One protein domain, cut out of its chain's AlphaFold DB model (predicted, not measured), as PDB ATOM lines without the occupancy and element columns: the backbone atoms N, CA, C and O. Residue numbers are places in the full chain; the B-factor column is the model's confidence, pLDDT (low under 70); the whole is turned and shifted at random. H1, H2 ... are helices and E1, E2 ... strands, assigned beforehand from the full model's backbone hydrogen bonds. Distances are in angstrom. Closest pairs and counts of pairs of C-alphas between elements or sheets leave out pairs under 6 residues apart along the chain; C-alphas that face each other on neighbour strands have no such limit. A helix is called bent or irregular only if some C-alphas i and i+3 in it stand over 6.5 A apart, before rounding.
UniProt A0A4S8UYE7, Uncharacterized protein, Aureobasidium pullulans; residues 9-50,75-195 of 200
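This is residues 9 to 50 and 75 to 195 of the 200 residues of an uncharacterized protein of Aureobasidium pullulans (UniProt A0A4S8UYE7). A long, twisted antiparallel sheet of E1, E3, E4, E5, E6, E8 and E9 is covered over part of one face by the small sheet E2 and E7, and H2 packs over the outside of that small sheet. At one end E4 and residues 75 to 80 of E5 carry the long sheet on as a two-stranded ribbon, while H1 only grazes E8, its residues 144 to 150 sticking out. The printed part has 163 residues, with nine named strands and two named helices in the order E1 to E8, H1, E9, H2; the class is mixed, helices and strands. The whole is loose, with a radius of gyration of the C-alphas of 19.2 A, and elongated, spanning 65 by 38 by 27 A.

E5, residues 75 to 90, is the longest strand at 47.3 A, from C-alpha 75 at (-40.005, 88.259, 248.302). E6 is residues 96 to 106, 28.0 A; E1, residues 9 to 19, 33.3 A, begins at (-23.682, 91.108, 232.467); E8 is residues 131 to 141, 33.5 A. Shorter strands are E9, residues 163 to 167, E3, residues 38 to 40, E4, residues 44 to 50, E2, residues 30 to 35, and E7, residues 121 to 125. H1 is residues 144 to 155, 16.1 A; H2, residues 179 to 194, 22.7 A, ends at (-18.987, 70.288, 232.966).

The large sheet is branched at E5, with E3 and E4 on one side and E6 on the other. N 39 and O 84 are 2.9 A apart, N 46 and O 78 3.0 A, and in the hairpin E5 and E6 N 85 and O 102 2.8 A. E1 has E6 on one side, N 13 to O 101 at 2.8 A, and E8 on the other, N 14 to O 136 at 2.8 A. E9 is an edge strand beside E8, N 133 to O 165 at 2.8 A. E2 and E7 are antiparallel, N 32 to O 123 at 2.9 A, and form a sandwich with the large sheet, two sheets face to face, the parts that face each other being 8.4 A centre to centre. The closest C-alphas of E2 and H2 are His 35 and Lys 186, 6.3 A. Every O i to N i+4 pair of H2 is within hydrogen-bond range. H1 is irregular, C-alphas 145 and 148 being 7.2 A apart, with 2 of 8 such pairs and 2 of 9 O i to N i+3 pairs in range.

The C-alphas farthest apart are Asn 75 and Ser 172, 66.1 A. Residues 51 to 74 are not printed; C-alphas 50 and 75 are 6.4 A apart across the cut. The links E6 to E7 and E9 to H2 are long. Mean pLDDT of the printed part is 70.4; 62 residues are under 70, among them 41 to 50, 75 to 80, 107 to 117 and 142 to 163.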
ATOM      1  N   ARG A   9     -22.515  91.602 233.201       75.50
ATOM      2  CA  ARG A   9     -23.682  91.108 232.467       75.50
ATOM      3  C   ARG A   9     -23.294  90.293 231.242       75.50
ATOM      4  O   ARG A   9     -23.950  89.298 230.941       75.50
ATOM      5  N   SER A  10     -22.261  90.727 230.531       78.75
ATOM      6  CA  SER A  10     -21.758  89.999 229.374       78.75
ATOM      7  C   SER A  10     -20.262  90.192 229.181       78.75
ATOM      8  O   SER A  10     -19.716  91.243 229.522       78.75
ATOM      9  N   VAL A  11     -19.625  89.195 228.579       80.56
ATOM     10  CA  VAL A  11     -18.247  89.237 228.088       80.56
ATOM     11  C   VAL A  11     -18.250  88.818 226.626       80.56
ATOM     12  O   VAL A  11     -18.912  87.857 226.251       80.56
ATOM     13  N   GLU A  12     -17.506  89.536 225.800       82.06
ATOM     14  CA  GLU A  12     -17.302  89.215 224.396       82.06
ATOM     15  C   GLU A  12     -15.803  89.100 224.133       82.06
ATOM     16  O   GLU A  12     -15.060  90.064 224.326       82.06
ATOM     17  N   ALA A  13     -15.361  87.919 223.714       81.88
ATOM     18  CA  ALA A  13     -13.994  87.656 223.296       81.88
ATOM     19  C   ALA A  13     -13.964  87.459 221.779       81.88
ATOM     20  O   ALA A  13     -14.546  86.514 221.249       81.88
ATOM     21  N   VAL A  14     -13.293  88.367 221.080       84.69
ATOM     22  CA  VAL A  14     -13.120  88.334 219.629       84.69
ATOM     23  C   VAL A  14     -11.699  87.895 219.327       84.69
ATOM     24  O   VAL A  14     -10.756  88.573 219.732       84.69
ATOM     25  N   THR A  15     -11.552  86.788 218.608       83.88
ATOM     26  CA  THR A  15     -10.257  86.260 218.177       83.88
ATOM     27  C   THR A  15     -10.169  86.270 216.659       83.88
ATOM     28  O   THR A  15     -11.015  85.696 215.978       83.88
ATOM     29  N   GLU A  16      -9.133  86.911 216.132       86.75
ATOM     30  CA  GLU A  16      -8.870  87.058 214.702       86.75
ATOM     31  C   GLU A  16      -7.556  86.370 214.329       86.75
ATOM     32  O   GLU A  16      -6.560  86.473 215.051       86.75
ATOM     33  N   PHE A  17      -7.566  85.675 213.192       85.19
ATOM     34  CA  PHE A  17      -6.431  84.946 212.636       85.19
ATOM     35  C   PHE A  17      -6.011  85.623 211.332       85.19
ATOM     36  O   PHE A  17      -6.609  85.411 210.280       85.19
ATOM     37  N   ALA A  18      -4.990  86.474 211.406       84.75
ATOM     38  CA  ALA A  18      -4.560  87.302 210.285       84.75
ATOM     39  C   ALA A  18      -3.291  86.734 209.625       84.75
ATOM     40  O   ALA A  18      -2.297  86.505 210.324       84.75
ATOM     41  N   PRO A  19      -3.270  86.531 208.295       85.06
ATOM     42  CA  PRO A  19      -2.042  86.187 207.582       85.06
ATOM     43  C   PRO A  19      -1.047  87.357 207.588       85.06
ATOM     44  O   PRO A  19      -1.429  88.514 207.771       85.06
ATOM     45  N   GLN A  20       0.231  87.082 207.316       82.50
ATOM     46  CA  GLN A  20       1.176  88.157 207.000       82.50
ATOM     47  C   GLN A  20       0.840  88.835 205.662       82.50
ATOM     48  O   GLN A  20       0.260  88.223 204.757       82.50
ATOM     49  N   ALA A  21       1.238  90.101 205.524       80.06
ATOM     50  CA  ALA A  21       1.097  90.845 204.277       80.06
ATOM     51  C   ALA A  21       1.757  90.086 203.112       80.06
ATOM     52  O   ALA A  21       2.862  89.568 203.249       80.06
ATOM     53  N   GLY A  22       1.061  89.999 201.975       79.00
ATOM     54  CA  GLY A  22       1.542  89.269 200.796       79.00
ATOM     55  C   GLY A  22       1.342  87.749 200.837       79.00
ATOM     56  O   GLY A  22       1.766  87.065 199.911       79.00
ATOM     57  N   THR A  23       0.685  87.198 201.865       80.88
ATOM     58  CA  THR A  23       0.360  85.764 201.891       80.88
ATOM     59  C   THR A  23      -0.671  85.422 200.818       80.88
ATOM     60  O   THR A  23      -1.786  85.963 200.813       80.88
ATOM     61  N   GLU A  24      -0.297  84.475 199.955       82.06
ATOM     62  CA  GLU A  24      -1.176  83.905 198.938       82.06
ATOM     63  C   GLU A  24      -2.486  83.416 199.555       82.06
ATOM     64  O   GLU A  24      -2.472  82.770 200.609       82.06
ATOM     65  N   PRO A  25      -3.635  83.668 198.915       77.75
ATOM     66  CA  PRO A  25      -4.900  83.402 199.568       77.75
ATOM     67  C   PRO A  25      -5.172  81.931 199.909       77.75
ATOM     68  O   PRO A  25      -5.823  81.660 200.909       77.75
ATOM     69  N   SER A  26      -4.631  80.983 199.139       77.94
ATOM     70  CA  SER A  26      -4.729  79.538 199.410       77.94
ATOM     71  C   SER A  26      -3.891  79.066 200.604       77.94
ATOM     72  O   SER A  26      -4.018  77.920 201.034       77.94
ATOM     73  N   ARG A  27      -3.003  79.922 201.123       78.31
ATOM     74  CA  ARG A  27      -2.112  79.619 202.250       78.31
ATOM     75  C   ARG A  27      -2.536  80.297 203.546       78.31
ATOM     76  O   ARG A  27      -1.888  80.096 204.568       78.31
ATOM     77  N   ARG A  28      -3.604  81.096 203.511       82.88
ATOM     78  CA  ARG A  28      -4.084  81.844 204.673       82.88
ATOM     79  C   ARG A  28      -4.526  80.905 205.800       82.88
ATOM     80  O   ARG A  28      -4.933  79.772 205.536       82.88
ATOM     81  N   PRO A  29      -4.422  81.355 207.063       82.25
ATOM     82  CA  PRO A  29      -4.931  80.597 208.189       82.25
ATOM     83  C   PRO A  29      -6.453  80.478 208.102       82.25
ATOM     84  O   PRO A  29      -7.148  81.478 207.939       82.25
ATOM     85  N   ARG A  30      -6.958  79.259 208.264       83.06
ATOM     86  CA  ARG A  30      -8.385  78.944 208.303       83.06
ATOM     87  C   ARG A  30      -8.716  78.132 209.540       83.06
ATOM     88  O   ARG A  30      -7.955  77.251 209.956       83.06
ATOM     89  N   ILE A  31      -9.861  78.420 210.132       83.00
ATOM     90  CA  ILE A  31     -10.341  77.716 211.314       83.00
ATOM     91  C   ILE A  31     -11.032  76.427 210.869       83.00
ATOM     92  O   ILE A  31     -12.016  76.463 210.136       83.00
ATOM     93  N   HIS A  32     -10.520  75.287 211.331       74.06
ATOM     94  CA  HIS A  32     -11.076  73.968 211.024       74.06
ATOM     95  C   HIS A  32     -12.064  73.494 212.086       74.06
ATOM     96  O   HIS A  32     -13.127  72.976 211.756       74.06
ATOM     97  N   VAL A  33     -11.705  73.645 213.363       72.25
ATOM     98  CA  VAL A  33     -12.495  73.130 214.488       72.25
ATOM     99  C   VAL A  33     -12.456  74.110 215.650       72.25
ATOM    100  O   VAL A  33     -11.437  74.752 215.902       72.25
ATOM    101  N   THR A  34     -13.572  74.209 216.366       76.31
ATOM    102  CA  THR A  34     -13.742  75.078 217.530       76.31
ATOM    103  C   THR A  34     -14.590  74.387 218.586       76.31
ATOM    104  O   THR A  34     -15.683  73.918 218.274       76.31
ATOM    105  N   HIS A  35     -14.133  74.394 219.834       74.25
ATOM    106  CA  HIS A  35     -14.901  73.899 220.974       74.25
ATOM    107  C   HIS A  35     -14.734  74.819 222.192       74.25
ATOM    108  O   HIS A  35     -13.639  75.340 222.391       74.25
ATOM    109  N   PRO A  36     -15.770  74.997 223.028       74.88
ATOM    110  CA  PRO A  36     -17.160  74.603 222.798       74.88
ATOM    111  C   PRO A  36     -17.881  75.598 221.869       74.88
ATOM    112  O   PRO A  36     -17.547  76.782 221.834       74.88
ATOM    113  N   GLU A  37     -18.888  75.131 221.126       79.38
ATOM    114  CA  GLU A  37     -19.729  76.025 220.311       79.38
ATOM    115  C   GLU A  37     -20.810  76.704 221.151       79.38
ATOM    116  O   GLU A  37     -21.085  77.892 220.986       79.38
ATOM    117  N   GLN A  38     -21.403  75.960 222.082       81.25
ATOM    118  CA  GLN A  38     -22.375  76.489 223.018       81.25
ATOM    119  C   GLN A  38     -22.319  75.724 224.336       81.25
ATOM    120  O   GLN A  38     -22.249  74.497 224.345       81.25
ATOM    121  N   ILE A  39     -22.375  76.455 225.446       76.94
ATOM    122  CA  ILE A  39     -22.542  75.902 226.790       76.94
ATOM    123  C   ILE A  39     -23.598  76.719 227.516       76.94
ATOM    124  O   ILE A  39     -23.657  77.942 227.383       76.94
ATOM    125  N   PHE A  40     -24.423  76.036 228.299       74.19
ATOM    126  CA  PHE A  40     -25.380  76.668 229.190       74.19
ATOM    127  C   PHE A  40     -24.991  76.409 230.634       74.19
ATOM    128  O   PHE A  40     -24.653  75.289 231.013       74.19
ATOM    129  N   GLY A  41     -25.094  77.455 231.438       67.75
ATOM    130  CA  GLY A  41     -24.986  77.352 232.877       67.75
ATOM    131  C   GLY A  41     -26.155  76.629 233.504       67.75
ATOM    132  O   GLY A  41     -27.298  76.791 233.065       67.75
ATOM    133  N   GLN A  42     -25.884  75.918 234.597       62.66
ATOM    134  CA  GLN A  42     -26.958  75.460 235.466       62.66
ATOM    135  C   GLN A  42     -27.728  76.662 236.014       62.66
ATOM    136  O   GLN A  42     -27.107  77.645 236.434       62.66
ATOM    137  N   PRO A  43     -29.068  76.613 236.005       61.81
ATOM    138  CA  PRO A  43     -29.847  77.676 236.593       61.81
ATOM    139  C   PRO A  43     -29.724  77.652 238.119       61.81
ATOM    140  O   PRO A  43     -29.787  76.580 238.716       61.81
ATOM    141  N   TRP A  44     -29.621  78.818 238.753       60.94
ATOM    142  CA  TRP A  44     -29.684  78.942 240.213       60.94
ATOM    143  C   TRP A  44     -30.749  79.947 240.636       60.94
ATOM    144  O   TRP A  44     -31.111  80.853 239.878       60.94
ATOM    145  N   GLU A  45     -31.275  79.757 241.845       61.34
ATOM    146  CA  GLU A  45     -32.344  80.576 242.404       61.34
ATOM    147  C   GLU A  45     -31.817  81.467 243.532       61.34
ATOM    148  O   GLU A  45     -31.200  80.989 244.480       61.34
ATOM    149  N   GLU A  46     -32.082  82.769 243.446       55.69
ATOM    150  CA  GLU A  46     -31.816  83.727 244.525       55.69
ATOM    151  C   GLU A  46     -33.158  84.240 245.060       55.69
ATOM    152  O   GLU A  46     -34.001  84.739 244.302       55.69
ATOM    153  N   SER A  47     -33.359  84.132 246.373       53.69
ATOM    154  CA  SER A  47     -34.484  84.780 247.048       53.69
ATOM    155  C   SER A  47     -34.125  86.238 247.300       53.69
ATOM    156  O   SER A  47     -33.288  86.545 248.147       53.69
ATOM    157  N   VAL A  48     -34.739  87.152 246.549       52.50
ATOM    158  CA  VAL A  48     -34.501  88.585 246.716       52.50
ATOM    159  C   VAL A  48     -35.601  89.177 247.580       52.50
ATOM    160  O   VAL A  48     -36.751  89.287 247.153       52.50
ATOM    161  N   GLU A  49     -35.219  89.615 248.775       48.53
ATOM    162  CA  GLU A  49     -36.053  90.452 249.627       48.53
ATOM    163  C   GLU A  49     -35.902  91.915 249.193       48.53
ATOM    164  O   GLU A  49     -34.807  92.486 249.223       48.53
ATOM    165  N   ARG A  50     -36.999  92.535 248.752       46.16
ATOM    166  CA  ARG A  50     -37.039  93.973 248.483       46.16
ATOM    167  C   ARG A  50     -37.891  94.658 249.539       46.16
ATOM    168  O   ARG A  50     -39.109  94.510 249.530       46.16
ATOM    169  N   ASN A  75     -40.904  89.357 248.627       42.84
ATOM    170  CA  ASN A  75     -40.005  88.259 248.302       42.84
ATOM    171  C   ASN A  75     -40.309  87.789 246.883       42.84
ATOM    172  O   ASN A  75     -41.440  87.410 246.585       42.84
ATOM    173  N   PHE A  76     -39.300  87.798 246.020       50.97
ATOM    174  CA  PHE A  76     -39.405  87.202 244.693       50.97
ATOM    175  C   PHE A  76     -38.244  86.237 244.480       50.97
ATOM    176  O   PHE A  76     -37.091  86.579 244.757       50.97
ATOM    177  N   GLN A  77     -38.549  85.049 243.961       52.50
ATOM    178  CA  GLN A  77     -37.545  84.101 243.491       52.50
ATOM    179  C   GLN A  77     -37.100  84.502 242.085       52.50
ATOM    180  O   GLN A  77     -37.928  84.733 241.199       52.50
ATOM    181  N   ARG A  78     -35.789  84.615 241.878       58.59
ATOM    182  CA  ARG A  78     -35.207  84.851 240.557       58.59
ATOM    183  C   ARG A  78     -34.412  83.636 240.135       58.59
ATOM    184  O   ARG A  78     -33.493  83.245 240.842       58.59
ATOM    185  N   LYS A  79     -34.748  83.092 238.969       60.91
ATOM    186  CA  LYS A  79     -33.962  82.069 238.291       60.91
ATOM    187  C   LYS A  79     -32.969  82.760 237.366       60.91
ATOM    188  O   LYS A  79     -33.379  83.493 236.465       60.91
ATOM    189  N   TYR A  80     -31.687  82.544 237.599       65.75
ATOM    190  CA  TYR A  80     -30.619  83.037 236.740       65.75
ATOM    191  C   TYR A  80     -30.037  81.885 235.942       65.75
ATOM    192  O   TYR A  80     -29.959  80.769 236.443       65.75
ATOM    193  N   SER A  81     -29.624  82.150 234.711       70.69
ATOM    194  CA  SER A  81     -28.796  81.238 233.922       70.69
ATOM    195  C   SER A  81     -27.803  82.052 233.102       70.69
ATOM    196  O   SER A  81     -27.846  83.281 233.096       70.69
ATOM    197  N   TRP A  82     -26.874  81.394 232.425       79.06
ATOM    198  CA  TRP A  82     -25.978  82.046 231.475       79.06
ATOM    199  C   TRP A  82     -25.799  81.165 230.249       79.06
ATOM    200  O   TRP A  82     -26.009  79.951 230.304       79.06
ATOM    201  N   ASN A  83     -25.410  81.782 229.143       82.50
ATOM    202  CA  ASN A  83     -25.043  81.093 227.918       82.50
ATOM    203  C   ASN A  83     -23.658  81.556 227.458       82.50
ATOM    204  O   ASN A  83     -23.323  82.737 227.491       82.50
ATOM    205  N   PHE A  84     -22.845  80.602 227.037       83.06
ATOM    206  CA  PHE A  84     -21.616  80.832 226.302       83.06
ATOM    207  C   PHE A  84     -21.854  80.359 224.876       83.06
ATOM    208  O   PHE A  84     -22.329  79.245 224.678       83.06
ATOM    209  N   THR A  85     -21.582  81.200 223.888       86.69
ATOM    210  CA  THR A  85     -21.871  80.924 222.478       86.69
ATOM    211  C   THR A  85     -20.714  81.353 221.604       86.69
ATOM    212  O   THR A  85     -20.092  82.384 221.848       86.69
ATOM    213  N   LEU A  86     -20.438  80.572 220.570       87.25
ATOM    214  CA  LEU A  86     -19.475  80.889 219.535       87.25
ATOM    215  C   LEU A  86     -20.194  81.361 218.271       87.25
ATOM    216  O   LEU A  86     -21.095  80.699 217.765       87.25
ATOM    217  N   GLN A  87     -19.728  82.475 217.720       87.50
ATOM    218  CA  GLN A  87     -20.074  82.945 216.386       87.50
ATOM    219  C   GLN A  87     -18.829  82.856 215.504       87.50
ATOM    220  O   GLN A  87     -17.778  83.404 215.848       87.50
ATOM    221  N   LYS A  88     -18.945  82.144 214.383       86.56
ATOM    222  CA  LYS A  88     -17.892  82.044 213.370       86.56
ATOM    223  C   LYS A  88     -18.192  83.071 212.283       86.56
ATOM    224  O   LYS A  88     -19.310  83.111 211.779       86.56
ATOM    225  N   HIS A  89     -17.214  83.901 211.945       84.50
ATOM    226  CA  HIS A  89     -17.354  84.914 210.902       84.50
ATOM    227  C   HIS A  89     -16.602  84.439 209.668       84.50
ATOM    228  O   HIS A  89     -15.376  84.288 209.709       84.50
ATOM    229  N   ALA A  90     -17.362  84.138 208.620       76.50
ATOM    230  CA  ALA A  90     -16.819  83.792 207.320       76.50
ATOM    231  C   ALA A  90     -16.214  85.039 206.662       76.50
ATOM    232  O   ALA A  90     -16.730  86.150 206.816       76.50
ATOM    233  N   ASP A  91     -15.105  84.853 205.962       74.00
ATOM    234  CA  ASP A  91     -14.527  85.855 205.082       74.00
ATOM    235  C   ASP A  91     -15.191  85.815 203.691       74.00
ATOM    236  O   ASP A  91     -16.148  85.080 203.444       74.00
ATOM    237  N   GLU A  92     -14.679  86.612 202.752       73.62
ATOM    238  CA  GLU A  92     -15.180  86.681 201.370       73.62
ATOM    239  C   GLU A  92     -15.104  85.342 200.604       73.62
ATOM    240  O   GLU A  92     -15.629  85.237 199.496       73.62
ATOM    241  N   ARG A  93     -14.436  84.326 201.161       68.69
ATOM    242  CA  ARG A  93     -14.220  82.999 200.566       68.69
ATOM    243  C   ARG A  93     -15.014  81.905 201.267       68.69
ATOM    244  O   ARG A  93     -14.783  80.734 200.977       68.69
ATOM    245  N   ASP A  94     -15.922  82.282 202.165       68.50
ATOM    246  CA  ASP A  94     -16.658  81.358 203.029       68.50
ATOM    247  C   ASP A  94     -15.738  80.567 203.990       68.50
ATOM    248  O   ASP A  94     -16.117  79.533 204.541       68.50
ATOM    249  N   GLU A  95     -14.508  81.052 204.220       78.88
ATOM    250  CA  GLU A  95     -13.578  80.485 205.197       78.88
ATOM    251  C   GLU A  95     -13.628  81.279 206.509       78.88
ATOM    252  O   GLU A  95     -13.732  82.504 206.540       78.88
ATOM    253  N   TYR A  96     -13.532  80.590 207.645       77.88
ATOM    254  CA  TYR A  96     -13.584  81.243 208.949       77.88
ATOM    255  C   TYR A  96     -12.190  81.716 209.375       77.88
ATOM    256  O   TYR A  96     -11.295  80.900 209.602       77.88
ATOM    257  N   SER A  97     -12.029  83.029 209.553       81.31
ATOM    258  CA  SER A  97     -10.793  83.671 210.048       81.31
ATOM    259  C   SER A  97     -11.004  84.480 211.332       81.31
ATOM    260  O   SER A  97     -10.047  84.978 211.931       81.31
ATOM    261  N   LYS A  98     -12.253  84.591 211.794       87.56
ATOM    262  CA  LYS A  98     -12.622  85.343 212.990       87.56
ATOM    263  C   LYS A  98     -13.674  84.603 213.806       87.56
ATOM    264  O   LYS A  98     -14.663  84.096 213.278       87.56
ATOM    265  N   LEU A  99     -13.458  84.571 215.115       87.31
ATOM    266  CA  LEU A  99     -14.345  83.973 216.105       87.31
ATOM    267  C   LEU A  99     -14.795  85.032 217.097       87.31
ATOM    268  O   LEU A  99     -14.022  85.896 217.507       87.31
ATOM    269  N   THR A 100     -16.045  84.933 217.518       88.62
ATOM    270  CA  THR A 100     -16.584  85.742 218.603       88.62
ATOM    271  C   THR A 100     -17.252  84.831 219.609       88.62
ATOM    272  O   THR A 100     -18.299  84.251 219.332       88.62
ATOM    273  N   TRP A 101     -16.651  84.720 220.785       87.06
ATOM    274  CA  TRP A 101     -17.273  84.085 221.932       87.06
ATOM    275  C   TRP A 101     -18.056  85.115 222.728       87.06
ATOM    276  O   TRP A 101     -17.501  86.125 223.162       87.06
ATOM    277  N   LYS A 102     -19.342  84.850 222.938       87.12
ATOM    278  CA  LYS A 102     -20.226  85.663 223.770       87.12
ATOM    279  C   LYS A 102     -20.640  84.879 224.987       87.12
ATOM    280  O   LYS A 102     -21.177  83.781 224.873       87.12
ATOM    281  N   TRP A 103     -20.416  85.485 226.137       84.06
ATOM    282  CA  TRP A 103     -20.866  85.003 227.421       84.06
ATOM    283  C   TRP A 103     -21.889  85.978 227.976       84.06
ATOM    284  O   TRP A 103     -21.541  87.130 228.232       84.06
ATOM    285  N   GLU A 104     -23.136  85.555 228.156       83.06
ATOM    286  CA  GLU A 104     -24.204  86.446 228.607       83.06
ATOM    287  C   GLU A 104     -24.981  85.848 229.776       83.06
ATOM    288  O   GLU A 104     -25.313  84.660 229.809       83.06
ATOM    289  N   ALA A 105     -25.291  86.698 230.750       79.12
ATOM    290  CA  ALA A 105     -26.185  86.361 231.839       79.12
ATOM    291  C   ALA A 105     -27.644  86.541 231.391       79.12
ATOM    292  O   ALA A 105     -28.023  87.568 230.819       79.12
ATOM    293  N   GLN A 106     -28.474  85.548 231.683       76.12
ATOM    294  CA  GLN A 106     -29.892  85.500 231.356       76.12
ATOM    295  C   GLN A 106     -30.719  85.860 232.595       76.12
ATOM    296  O   GLN A 106     -30.577  85.262 233.662       76.12
ATOM    297  N   GLY A 107     -31.616  86.836 232.441       67.44
ATOM    298  CA  GLY A 107     -32.479  87.329 233.516       67.44
ATOM    299  C   GLY A 107     -31.992  88.632 234.165       67.44
ATOM    300  O   GLY A 107     -30.820  88.997 234.136       67.44
ATOM    301  N   LYS A 108     -32.932  89.388 234.745       62.69
ATOM    302  CA  LYS A 108     -32.664  90.701 235.357       62.69
ATOM    303  C   LYS A 108     -31.966  90.531 236.711       62.69
ATOM    304  O   LYS A 108     -32.543  89.920 237.608       62.69
ATOM    305  N   GLY A 109     -30.782  91.118 236.889       59.41
ATOM    306  CA  GLY A 109     -29.922  90.917 238.063       59.41
ATOM    307  C   GLY A 109     -28.931  89.754 237.945       59.41
ATOM    308  O   GLY A 109     -28.178  89.527 238.892       59.41
ATOM    309  N   ALA A 110     -28.935  89.024 236.824       62.78
ATOM    310  CA  ALA A 110     -28.000  87.935 236.564       62.78
ATOM    311  C   ALA A 110     -26.592  88.478 236.274       62.78
ATOM    312  O   ALA A 110     -26.443  89.531 235.650       62.78
ATOM    313  N   SER A 111     -25.564  87.738 236.687       66.25
ATOM    314  CA  SER A 111     -24.162  88.064 236.424       66.25
ATOM    315  C   SER A 111     -23.444  86.849 235.850       66.25
ATOM    316  O   SER A 111     -23.693  85.727 236.286       66.25
ATOM    317  N   VAL A 112     -22.512  87.074 234.928       61.97
ATOM    318  CA  VAL A 112     -21.496  86.087 234.557       61.97
ATOM    319  C   VAL A 112     -20.371  86.182 235.592       61.97
ATOM    320  O   VAL A 112     -19.493  87.034 235.511       61.97
ATOM    321  N   GLY A 113     -20.478  85.412 236.671       56.72
ATOM    322  CA  GLY A 113     -19.479  85.356 237.741       56.72
ATOM    323  C   GLY A 113     -19.271  83.908 238.160       56.72
ATOM    324  O   GLY A 113     -20.233  83.261 238.565       56.72
ATOM    325  N   PHE A 114     -18.044  83.402 238.018       58.34
ATOM    326  CA  PHE A 114     -17.698  82.010 238.319       58.34
ATOM    327  C   PHE A 114     -16.358  81.927 239.030       58.34
ATOM    328  O   PHE A 114     -15.468  82.743 238.796       58.34
ATOM    329  N   GLU A 115     -16.208  80.879 239.835       51.84
ATOM    330  CA  GLU A 115     -14.931  80.467 240.424       51.84
ATOM    331  C   GLU A 115     -13.960  79.874 239.395       51.84
ATOM    332  O   GLU A 115     -12.758  79.822 239.654       51.84
ATOM    333  N   ARG A 116     -14.452  79.409 238.235       59.69
ATOM    334  CA  ARG A 116     -13.659  78.642 237.261       59.69
ATOM    335  C   ARG A 116     -13.722  79.232 235.845       59.69
ATOM    336  O   ARG A 116     -14.790  79.683 235.429       59.69
ATOM    337  N   PRO A 117     -12.604  79.228 235.097       69.38
ATOM    338  CA  PRO A 117     -12.566  79.705 233.716       69.38
ATOM    339  C   PRO A 117     -13.350  78.782 232.766       69.38
ATOM    340  O   PRO A 117     -13.445  77.577 232.993       69.38
ATOM    341  N   ILE A 118     -13.876  79.348 231.673       73.94
ATOM    342  CA  ILE A 118     -14.360  78.569 230.524       73.94
ATOM    343  C   ILE A 118     -13.158  78.225 229.648       73.94
ATOM    344  O   ILE A 118     -12.440  79.122 229.200       73.94
ATOM    345  N   TYR A 119     -12.960  76.939 229.376       76.44
ATOM    346  CA  TYR A 119     -11.924  76.480 228.457       76.44
ATOM    347  C   TYR A 119     -12.479  76.425 227.038       76.44
ATOM    348  O   TYR A 119     -13.553  75.868 226.804       76.44
ATOM    349  N   ALA A 120     -11.739  77.002 226.092       79.38
ATOM    350  CA  ALA A 120     -12.034  76.945 224.669       79.38
ATOM    351  C   ALA A 120     -10.761  76.609 223.888       79.38
ATOM    352  O   ALA A 120      -9.667  77.038 224.258       79.38
ATOM    353  N   ALA A 121     -10.908  75.868 222.794       78.00
ATOM    354  CA  ALA A 121      -9.823  75.566 221.877       78.00
ATOM    355  C   ALA A 121     -10.245  75.719 220.420       78.00
ATOM    356  O   ALA A 121     -11.416  75.580 220.050       78.00
ATOM    357  N   VAL A 122      -9.243  76.008 219.595       82.88
ATOM    358  CA  VAL A 122      -9.379  76.274 218.169       82.88
ATOM    359  C   VAL A 122      -8.271  75.536 217.434       82.88
ATOM    360  O   VAL A 122      -7.110  75.607 217.833       82.88
ATOM    361  N   VAL A 123      -8.625  74.863 216.344       82.12
ATOM    362  CA  VAL A 123      -7.669  74.260 215.414       82.12
ATOM    363  C   VAL A 123      -7.607  75.101 214.150       82.12
ATOM    364  O   VAL A 123      -8.626  75.338 213.499       82.12
ATOM    365  N   VAL A 124      -6.395  75.534 213.809       81.12
ATOM    366  CA  VAL A 124      -6.112  76.427 212.684       81.12
ATOM    367  C   VAL A 124      -5.214  75.710 211.685       81.12
ATOM    368  O   VAL A 124      -4.133  75.245 212.035       81.12
ATOM    369  N   GLY A 125      -5.642  75.647 210.430       82.62
ATOM    370  CA  GLY A 125      -4.816  75.205 209.308       82.62
ATOM    371  C   GLY A 125      -4.181  76.427 208.663       82.62
ATOM    372  O   GLY A 125      -4.886  77.389 208.411       82.62
ATOM    373  N   HIS A 126      -2.869  76.429 208.423       79.44
ATOM    374  CA  HIS A 126      -2.125  77.670 208.133       79.44
ATOM    375  C   HIS A 126      -1.158  77.590 206.937       79.44
ATOM    376  O   HIS A 126      -0.255  78.416 206.815       79.44
ATOM    377  N   GLY A 127      -1.258  76.555 206.095       79.12
ATOM    378  CA  GLY A 127      -0.506  76.468 204.831       79.12
ATOM    379  C   GLY A 127       1.023  76.625 204.932       79.12
ATOM    380  O   GLY A 127       1.649  77.037 203.959       79.12
ATOM    381  N   LYS A 128       1.624  76.338 206.101       79.06
ATOM    382  CA  LYS A 128       3.042  76.615 206.439       79.06
ATOM    383  C   LYS A 128       3.466  78.092 206.349       79.06
ATOM    384  O   LYS A 128       4.655  78.380 206.263       79.06
ATOM    385  N   THR A 129       2.521  79.027 206.393       80.50
ATOM    386  CA  THR A 129       2.821  80.465 206.420       80.50
ATOM    387  C   THR A 129       2.662  81.051 207.820       80.50
ATOM    388  O   THR A 129       1.773  80.613 208.555       80.50
ATOM    389  N   PRO A 130       3.500  82.028 208.212       81.94
ATOM    390  CA  PRO A 130       3.323  82.745 209.467       81.94
ATOM    391  C   PRO A 130       1.996  83.500 209.509       81.94
ATOM    392  O   PRO A 130       1.561  84.096 208.520       81.94
ATOM    393  N   PHE A 131       1.380  83.522 210.684       84.38
ATOM    394  CA  PHE A 131       0.143  84.250 210.925       84.38
ATOM    395  C   PHE A 131       0.112  84.812 212.344       84.38
ATOM    396  O   PHE A 131       0.908  84.457 213.212       84.38
ATOM    397  N   THR A 132      -0.808  85.736 212.575       83.19
ATOM    398  CA  THR A 132      -1.019  86.358 213.877       83.19
ATOM    399  C   THR A 132      -2.369  85.949 214.430       83.19
ATOM    400  O   THR A 132      -3.354  85.916 213.698       83.19
ATOM    401  N   ILE A 133      -2.414  85.696 215.734       81.44
ATOM    402  CA  ILE A 133      -3.646  85.582 216.503       81.44
ATOM    403  C   ILE A 133      -3.792  86.846 217.341       81.44
ATOM    404  O   ILE A 133      -2.910  87.173 218.137       81.44
ATOM    405  N   GLN A 134      -4.907  87.547 217.198       80.94
ATOM    406  CA  GLN A 134      -5.242  88.693 218.036       80.94
ATOM    407  C   GLN A 134      -6.532  88.402 218.785       80.94
ATOM    408  O   GLN A 134      -7.535  88.073 218.167       80.94
ATOM    409  N   THR A 135      -6.508  88.494 220.116       77.75
ATOM    410  CA  THR A 135      -7.707  88.314 220.946       77.75
ATOM    411  C   THR A 135      -8.019  89.583 221.721       77.75
ATOM    412  O   THR A 135      -7.204  90.043 222.523       77.75
ATOM    413  N   ARG A 136      -9.221  90.126 221.518       79.31
ATOM    414  CA  ARG A 136      -9.759  91.271 222.254       79.31
ATOM    415  C   ARG A 136     -10.917  90.816 223.128       79.31
ATOM    416  O   ARG A 136     -11.837  90.174 222.638       79.31
ATOM    417  N   ILE A 137     -10.882  91.169 224.408       76.62
ATOM    418  CA  ILE A 137     -11.939  90.840 225.367       76.62
ATOM    419  C   ILE A 137     -12.591  92.140 225.817       76.62
ATOM    420  O   ILE A 137     -11.907  93.065 226.248       76.62
ATOM    421  N   THR A 138     -13.913  92.209 225.717       76.94
ATOM    422  CA  THR A 138     -14.717  93.335 226.196       76.94
ATOM    423  C   THR A 138     -15.777  92.836 227.171       76.94
ATOM    424  O   THR A 138     -16.234  91.699 227.075       76.94
ATOM    425  N   GLY A 139     -16.156  93.665 228.143       74.31
ATOM    426  CA  GLY A 139     -17.145  93.321 229.164       74.31
ATOM    427  C   GLY A 139     -18.175  94.430 229.345       74.31
ATOM    428  O   GLY A 139     -17.852  95.610 229.213       74.31
ATOM    429  N   ARG A 140     -19.423  94.065 229.657       73.81
ATOM    430  CA  ARG A 140     -20.509  95.007 229.972       73.81
ATOM    431  C   ARG A 140     -21.069  94.725 231.358       73.81
ATOM    432  O   ARG A 140     -21.362  93.579 231.682       73.81
ATOM    433  N   LEU A 141     -21.253  95.774 232.156       71.38
ATOM    434  CA  LEU A 141     -21.846  95.707 233.497       71.38
ATOM    435  C   LEU A 141     -23.362  95.972 233.455       71.38
ATOM    436  O   LEU A 141     -23.875  96.518 232.478       71.38
ATOM    437  N   GLU A 142     -24.083  95.608 234.520       65.12
ATOM    438  CA  GLU A 142     -25.534  95.832 234.638       65.12
ATOM    439  C   GLU A 142     -25.912  97.328 234.719       65.12
ATOM    440  O   GLU A 142     -26.935  97.729 234.161       65.12
ATOM    441  N   SER A 143     -25.078  98.166 235.349       61.19
ATOM    442  CA  SER A 143     -25.332  99.602 235.535       61.19
ATOM    443  C   SER A 143     -24.199 100.463 234.966       61.19
ATOM    444  O   SER A 143     -23.041 100.371 235.374       61.19
ATOM    445  N   SER A 144     -24.538 101.357 234.032       54.12
ATOM    446  CA  SER A 144     -23.585 102.274 233.386       54.12
ATOM    447  C   SER A 144     -23.098 103.404 234.301       54.12
ATOM    448  O   SER A 144     -22.056 103.997 234.028       54.12
ATOM    449  N   ARG A 145     -23.813 103.692 235.404       54.19
ATOM    450  CA  ARG A 145     -23.544 104.847 236.284       54.19
ATOM    451  C   ARG A 145     -22.243 104.742 237.087       54.19
ATOM    452  O   ARG A 145     -21.672 105.775 237.412       54.19
ATOM    453  N   HIS A 146     -21.754 103.530 237.359       45.00
ATOM    454  CA  HIS A 146     -20.475 103.301 238.054       45.00
ATOM    455  C   HIS A 146     -19.414 102.615 237.171       45.00
ATOM    456  O   HIS A 146     -18.230 102.615 237.507       45.00
ATOM    457  N   GLY A 147     -19.814 102.061 236.019       44.97
ATOM    458  CA  GLY A 147     -18.953 101.234 235.172       44.97
ATOM    459  C   GLY A 147     -17.818 101.972 234.463       44.97
ATOM    460  O   GLY A 147     -16.794 101.362 234.177       44.97
ATOM    461  N   PHE A 148     -17.945 103.282 234.239       47.50
ATOM    462  CA  PHE A 148     -16.918 104.046 233.519       47.50
ATOM    463  C   PHE A 148     -15.594 104.172 234.286       47.50
ATOM    464  O   PHE A 148     -14.544 104.254 233.662       47.50
ATOM    465  N   ARG A 149     -15.608 104.160 235.629       44.59
ATOM    466  CA  ARG A 149     -14.384 104.330 236.435       44.59
ATOM    467  C   ARG A 149     -13.638 103.024 236.718       44.59
ATOM    468  O   ARG A 149     -12.416 103.046 236.747       44.59
ATOM    469  N   ASN A 150     -14.335 101.895 236.860       42.69
ATOM    470  CA  ASN A 150     -13.698 100.627 237.253       42.69
ATOM    471  C   ASN A 150     -13.322  99.716 236.073       42.69
ATOM    472  O   ASN A 150     -12.394  98.926 236.212       42.69
ATOM    473  N   LEU A 151     -13.952  99.860 234.898       47.97
ATOM    474  CA  LEU A 151     -13.439  99.234 233.668       47.97
ATOM    475  C   LEU A 151     -12.118  99.875 233.225       47.97
ATOM    476  O   LEU A 151     -11.260  99.185 232.686       47.97
ATOM    477  N   MET A 152     -11.911 101.158 233.537       43.06
ATOM    478  CA  MET A 152     -10.647 101.844 233.276       43.06
ATOM    479  C   MET A 152      -9.507 101.335 234.169       43.06
ATOM    480  O   MET A 152      -8.381 101.326 233.724       43.06
ATOM    481  N   ILE A 153      -9.716 100.815 235.379       42.44
ATOM    482  CA  ILE A 153      -8.557 100.421 236.215       42.44
ATOM    483  C   ILE A 153      -7.953  99.064 235.776       42.44
ATOM    484  O   ILE A 153      -6.790  98.792 236.048       42.44
ATOM    485  N   GLY A 154      -8.697  98.242 235.021       39.22
ATOM    486  CA  GLY A 154      -8.175  97.019 234.382       39.22
ATOM    487  C   GLY A 154      -7.858  97.141 232.883       39.22
ATOM    488  O   GLY A 154      -7.164  96.281 232.341       39.22
ATOM    489  N   LEU A 155      -8.366  98.180 232.205       42.50
ATOM    490  CA  LEU A 155      -8.165  98.435 230.765       42.50
ATOM    491  C   LEU A 155      -7.365  99.719 230.464       42.50
ATOM    492  O   LEU A 155      -6.865  99.870 229.352       42.50
ATOM    493  N   ALA A 156      -7.199 100.633 231.423       34.72
ATOM    494  CA  ALA A 156      -6.454 101.887 231.277       34.72
ATOM    495  C   ALA A 156      -5.019 101.749 231.795       34.72
ATOM    496  O   ALA A 156      -4.575 102.465 232.680       34.72
ATOM    497  N   GLU A 157      -4.280 100.852 231.156       33.88
ATOM    498  CA  GLU A 157      -2.869 101.080 230.846       33.88
ATOM    499  C   GLU A 157      -2.652 100.596 229.406       33.88
ATOM    500  O   GLU A 157      -2.283  99.453 229.166       33.88
ATOM    501  N   GLY A 158      -2.987 101.436 228.419       36.34
ATOM    502  CA  GLY A 158      -2.498 101.307 227.037       36.34
ATOM    503  C   GLY A 158      -2.784 100.002 226.268       36.34
ATOM    504  O   GLY A 158      -2.046  99.703 225.334       36.34
ATOM    505  N   ARG A 159      -3.808  99.210 226.621       44.06
ATOM    506  CA  ARG A 159      -4.066  97.864 226.047       44.06
ATOM    507  C   ARG A 159      -5.368  97.740 225.245       44.06
ATOM    508  O   ARG A 159      -6.009  96.691 225.259       44.06
ATOM    509  N   ASP A 160      -5.750  98.771 224.499       46.88
ATOM    510  CA  ASP A 160      -6.927  98.687 223.615       46.88
ATOM    511  C   ASP A 160      -6.712  97.745 222.403       46.88
ATOM    512  O   ASP A 160      -7.662  97.369 221.716       46.88
ATOM    513  N   GLU A 161      -5.473  97.294 222.169       52.41
ATOM    514  CA  GLU A 161      -5.123  96.391 221.064       52.41
ATOM    515  C   GLU A 161      -5.389  94.897 221.345       52.41
ATOM    516  O   GLU A 161      -5.249  94.064 220.448       52.41
ATOM    517  N   GLY A 162      -5.817  94.515 222.552       57.59
ATOM    518  CA  GLY A 162      -5.952  93.097 222.910       57.59
ATOM    519  C   GLY A 162      -4.604  92.353 222.928       57.59
ATOM    520  O   GLY A 162      -3.535  92.928 222.725       57.59
ATOM    521  N   ARG A 163      -4.618  91.048 223.218       66.44
ATOM    522  CA  ARG A 163      -3.393  90.232 223.219       66.44
ATOM    523  C   ARG A 163      -3.105  89.763 221.795       66.44
ATOM    524  O   ARG A 163      -3.849  88.942 221.258       66.44
ATOM    525  N   LYS A 164      -2.016  90.261 221.207       70.19
ATOM    526  CA  LYS A 164      -1.502  89.845 219.896       70.19
ATOM    527  C   LYS A 164      -0.364  88.840 220.073       70.19
ATOM    528  O   LYS A 164       0.593  89.105 220.796       70.19
ATOM    529  N   ILE A 165      -0.468  87.685 219.427       69.75
ATOM    530  CA  ILE A 165       0.539  86.620 219.435       69.75
ATOM    531  C   ILE A 165       0.874  86.302 217.983       69.75
ATOM    532  O   ILE A 165      -0.012  85.974 217.197       69.75
ATOM    533  N   SER A 166       2.151  86.402 217.618       71.81
ATOM    534  CA  SER A 166       2.622  85.974 216.297       71.81
ATOM    535  C   SER A 166       3.047  84.515 216.370       71.81
ATOM    536  O   SER A 166       3.813  84.148 217.262       71.81
ATOM    537  N   LEU A 167       2.552  83.693 215.449       69.00
ATOM    538  CA  LEU A 167       2.914  82.288 215.340       69.00
ATOM    539  C   LEU A 167       3.623  82.045 214.012       69.00
ATOM    540  O   LEU A 167       3.081  82.292 212.933       69.00
ATOM    541  N   THR A 168       4.840  81.524 214.115       74.00
ATOM    542  CA  THR A 168       5.604  81.028 212.974       74.00
ATOM    543  C   THR A 168       5.538  79.506 213.013       74.00
ATOM    544  O   THR A 168       6.179  78.903 213.875       74.00
ATOM    545  N   PRO A 169       4.735  78.871 212.148       67.69
ATOM    546  CA  PRO A 169       4.667  77.423 212.101       67.69
ATOM    547  C   PRO A 169       5.977  76.840 211.572       67.69
ATOM    548  O   PRO A 169       6.582  77.389 210.651       67.69
ATOM    549  N   ASP A 170       6.388  75.704 212.134       70.50
ATOM    550  CA  ASP A 170       7.552  74.970 211.652       70.50
ATOM    551  C   ASP A 170       7.263  74.402 210.254       70.50
ATOM    552  O   ASP A 170       6.396  73.547 210.056       70.50
ATOM    553  N   SER A 171       7.976  74.915 209.256       63.19
ATOM    554  CA  SER A 171       7.821  74.531 207.856       63.19
ATOM    555  C   SER A 171       8.384  73.138 207.555       63.19
ATOM    556  O   SER A 171       7.974  72.527 206.558       63.19
ATOM    557  N   SER A 172       9.265  72.619 208.416       67.06
ATOM    558  CA  SER A 172       9.868  71.287 208.301       67.06
ATOM    559  C   SER A 172       8.954  70.169 208.810       67.06
ATOM    560  O   SER A 172       9.106  69.015 208.405       67.06
ATOM    561  N   ALA A 173       7.941  70.510 209.614       65.12
ATOM    562  CA  ALA A 173       6.965  69.552 210.104       65.12
ATOM    563  C   ALA A 173       6.133  68.963 208.948       65.12
ATOM    564  O   ALA A 173       5.659  69.665 208.037       65.12
ATOM    565  N   SER A 174       5.963  67.640 208.982       69.88
ATOM    566  CA  SER A 174       5.029  66.946 208.096       69.88
ATOM    567  C   SER A 174       3.589  67.267 208.511       69.88
ATOM    568  O   SER A 174       3.345  67.465 209.703       69.88
ATOM    569  N   PRO A 175       2.632  67.336 207.566       69.50
ATOM    570  CA  PRO A 175       1.221  67.476 207.903       69.50
ATOM    571  C   PRO A 175       0.818  66.377 208.888       69.50
ATOM    572  O   PRO A 175       0.965  65.194 208.585       69.50
ATOM    573  N   LEU A 176       0.361  66.777 210.071       68.94
ATOM    574  CA  LEU A 176      -0.105  65.852 211.092       68.94
ATOM    575  C   LEU A 176      -1.615  65.687 210.938       68.94
ATOM    576  O   LEU A 176      -2.338  66.684 210.871       68.94
ATOM    577  N   ASP A 177      -2.087  64.443 210.893       74.25
ATOM    578  CA  ASP A 177      -3.511  64.181 211.056       74.25
ATOM    579  C   ASP A 177      -3.897  64.458 212.515       74.25
ATOM    580  O   ASP A 177      -3.409  63.817 213.447       74.25
ATOM    581  N   LEU A 178      -4.746  65.465 212.706       71.75
ATOM    582  CA  LEU A 178      -5.197  65.910 214.018       71.75
ATOM    583  C   LEU A 178      -6.552  65.312 214.403       71.75
ATOM    584  O   LEU A 178      -7.060  65.672 215.458       71.75
ATOM    585  N   THR A 179      -7.162  64.417 213.613       75.25
ATOM    586  CA  THR A 179      -8.520  63.918 213.897       75.25
ATOM    587  C   THR A 179      -8.650  63.290 215.291       75.25
ATOM    588  O   THR A 179      -9.585  63.634 216.015       75.25
ATOM    589  N   SER A 180      -7.700  62.444 215.713       72.81
ATOM    590  CA  SER A 180      -7.708  61.861 217.071       72.81
ATOM    591  C   SER A 180      -7.514  62.929 218.150       72.81
ATOM    592  O   SER A 180      -8.274  62.992 219.112       72.81
ATOM    593  N   VAL A 181      -6.549  63.833 217.938       71.38
ATOM    594  CA  VAL A 181      -6.227  64.929 218.868       71.38
ATOM    595  C   VAL A 181      -7.423  65.863 219.051       71.38
ATOM    596  O   VAL A 181      -7.724  66.278 220.164       71.38
ATOM    597  N   ILE A 182      -8.143  66.168 217.971       71.94
ATOM    598  CA  ILE A 182      -9.370  66.969 217.987       71.94
ATOM    599  C   ILE A 182     -10.455  66.276 218.818       71.94
ATOM    600  O   ILE A 182     -11.125  66.937 219.616       71.94
ATOM    601  N   GLY A 183     -10.630  64.964 218.642       71.88
ATOM    602  CA  GLY A 183     -11.605  64.172 219.392       71.88
ATOM    603  C   GLY A 183     -11.325  64.168 220.896       71.88
ATOM    604  O   GLY A 183     -12.226  64.444 221.691       71.88
ATOM    605  N   GLU A 184     -10.074  63.926 221.283       77.62
ATOM    606  CA  GLU A 184      -9.628  63.950 222.682       77.62
ATOM    607  C   GLU A 184      -9.746  65.352 223.294       77.62
ATOM    608  O   GLU A 184     -10.286  65.515 224.389       77.62
ATOM    609  N   LEU A 185      -9.322  66.381 222.554       70.81
ATOM    610  CA  LEU A 185      -9.404  67.778 222.974       70.81
ATOM    611  C   LEU A 185     -10.851  68.205 223.232       70.81
ATOM    612  O   LEU A 185     -11.133  68.868 224.230       70.81
ATOM    613  N   LYS A 186     -11.783  67.795 222.365       72.56
ATOM    614  CA  LYS A 186     -13.212  68.042 222.561       72.56
ATOM    615  C   LYS A 186     -13.703  67.422 223.869       72.56
ATOM    616  O   LYS A 186     -14.332  68.115 224.666       72.56
ATOM    617  N   GLN A 187     -13.405  66.143 224.099       75.00
ATOM    618  CA  GLN A 187     -13.842  65.439 225.306       75.00
ATOM    619  C   GLN A 187     -13.261  66.066 226.579       75.00
ATOM    620  O   GLN A 187     -13.994  66.228 227.556       75.00
ATOM    621  N   ALA A 188     -11.985  66.461 226.554       75.12
ATOM    622  CA  ALA A 188     -11.323  67.134 227.669       75.12
ATOM    623  C   ALA A 188     -11.976  68.490 227.985       75.12
ATOM    624  O   ALA A 188     -12.374  68.733 229.120       75.12
ATOM    625  N   ILE A 189     -12.199  69.333 226.968       74.81
ATOM    626  CA  ILE A 189     -12.845  70.647 227.130       74.81
ATOM    627  C   ILE A 189     -14.276  70.508 227.656       74.81
ATOM    628  O   ILE A 189     -14.713  71.279 228.512       74.81
ATOM    629  N   GLU A 190     -15.031  69.532 227.155       75.44
ATOM    630  CA  GLU A 190     -16.380  69.253 227.648       75.44
ATOM    631  C   GLU A 190     -16.377  68.711 229.083       75.44
ATOM    632  O   GLU A 190     -17.333  68.943 229.823       75.44
ATOM    633  N   ALA A 191     -15.344  67.973 229.496       74.81
ATOM    634  CA  ALA A 191     -15.195  67.500 230.870       74.81
ATOM    635  C   ALA A 191     -14.837  68.646 231.831       74.81
ATOM    636  O   ALA A 191     -15.474  68.775 232.878       74.81
ATOM    637  N   ASP A 192     -13.902  69.516 231.445       74.56
ATOM    638  CA  ASP A 192     -13.487  70.673 232.244       74.56
ATOM    639  C   ASP A 192     -14.637  71.672 232.425       74.56
ATOM    640  O   ASP A 192     -14.909  72.140 233.533       74.56
ATOM    641  N   ASN A 193     -15.386  71.946 231.353       71.69
ATOM    642  CA  ASN A 193     -16.516  72.870 231.414       71.69
ATOM    643  C   ASN A 193     -17.754  72.277 232.118       71.69
ATOM    644  O   ASN A 193     -18.583  73.037 232.619       71.69
ATOM    645  N   ARG A 194     -17.889  70.943 232.220       68.12
ATOM    646  CA  ARG A 194     -18.987  70.288 232.966       68.12
ATOM    647  C   ARG A 194     -18.934  70.542 234.473       68.12
ATOM    648  O   ARG A 194     -19.960  70.427 235.136       68.12
ATOM    649  N   GLN A 195     -17.770  70.895 235.013       63.25
ATOM    650  CA  GLN A 195     -17.585  71.167 236.442       63.25
ATOM    651  C   GLN A 195     -17.931  72.611 236.844       63.25
ATOM    652  O   GLN A 195     -17.620  73.030 237.959       63.25
TER     653      GLN A 195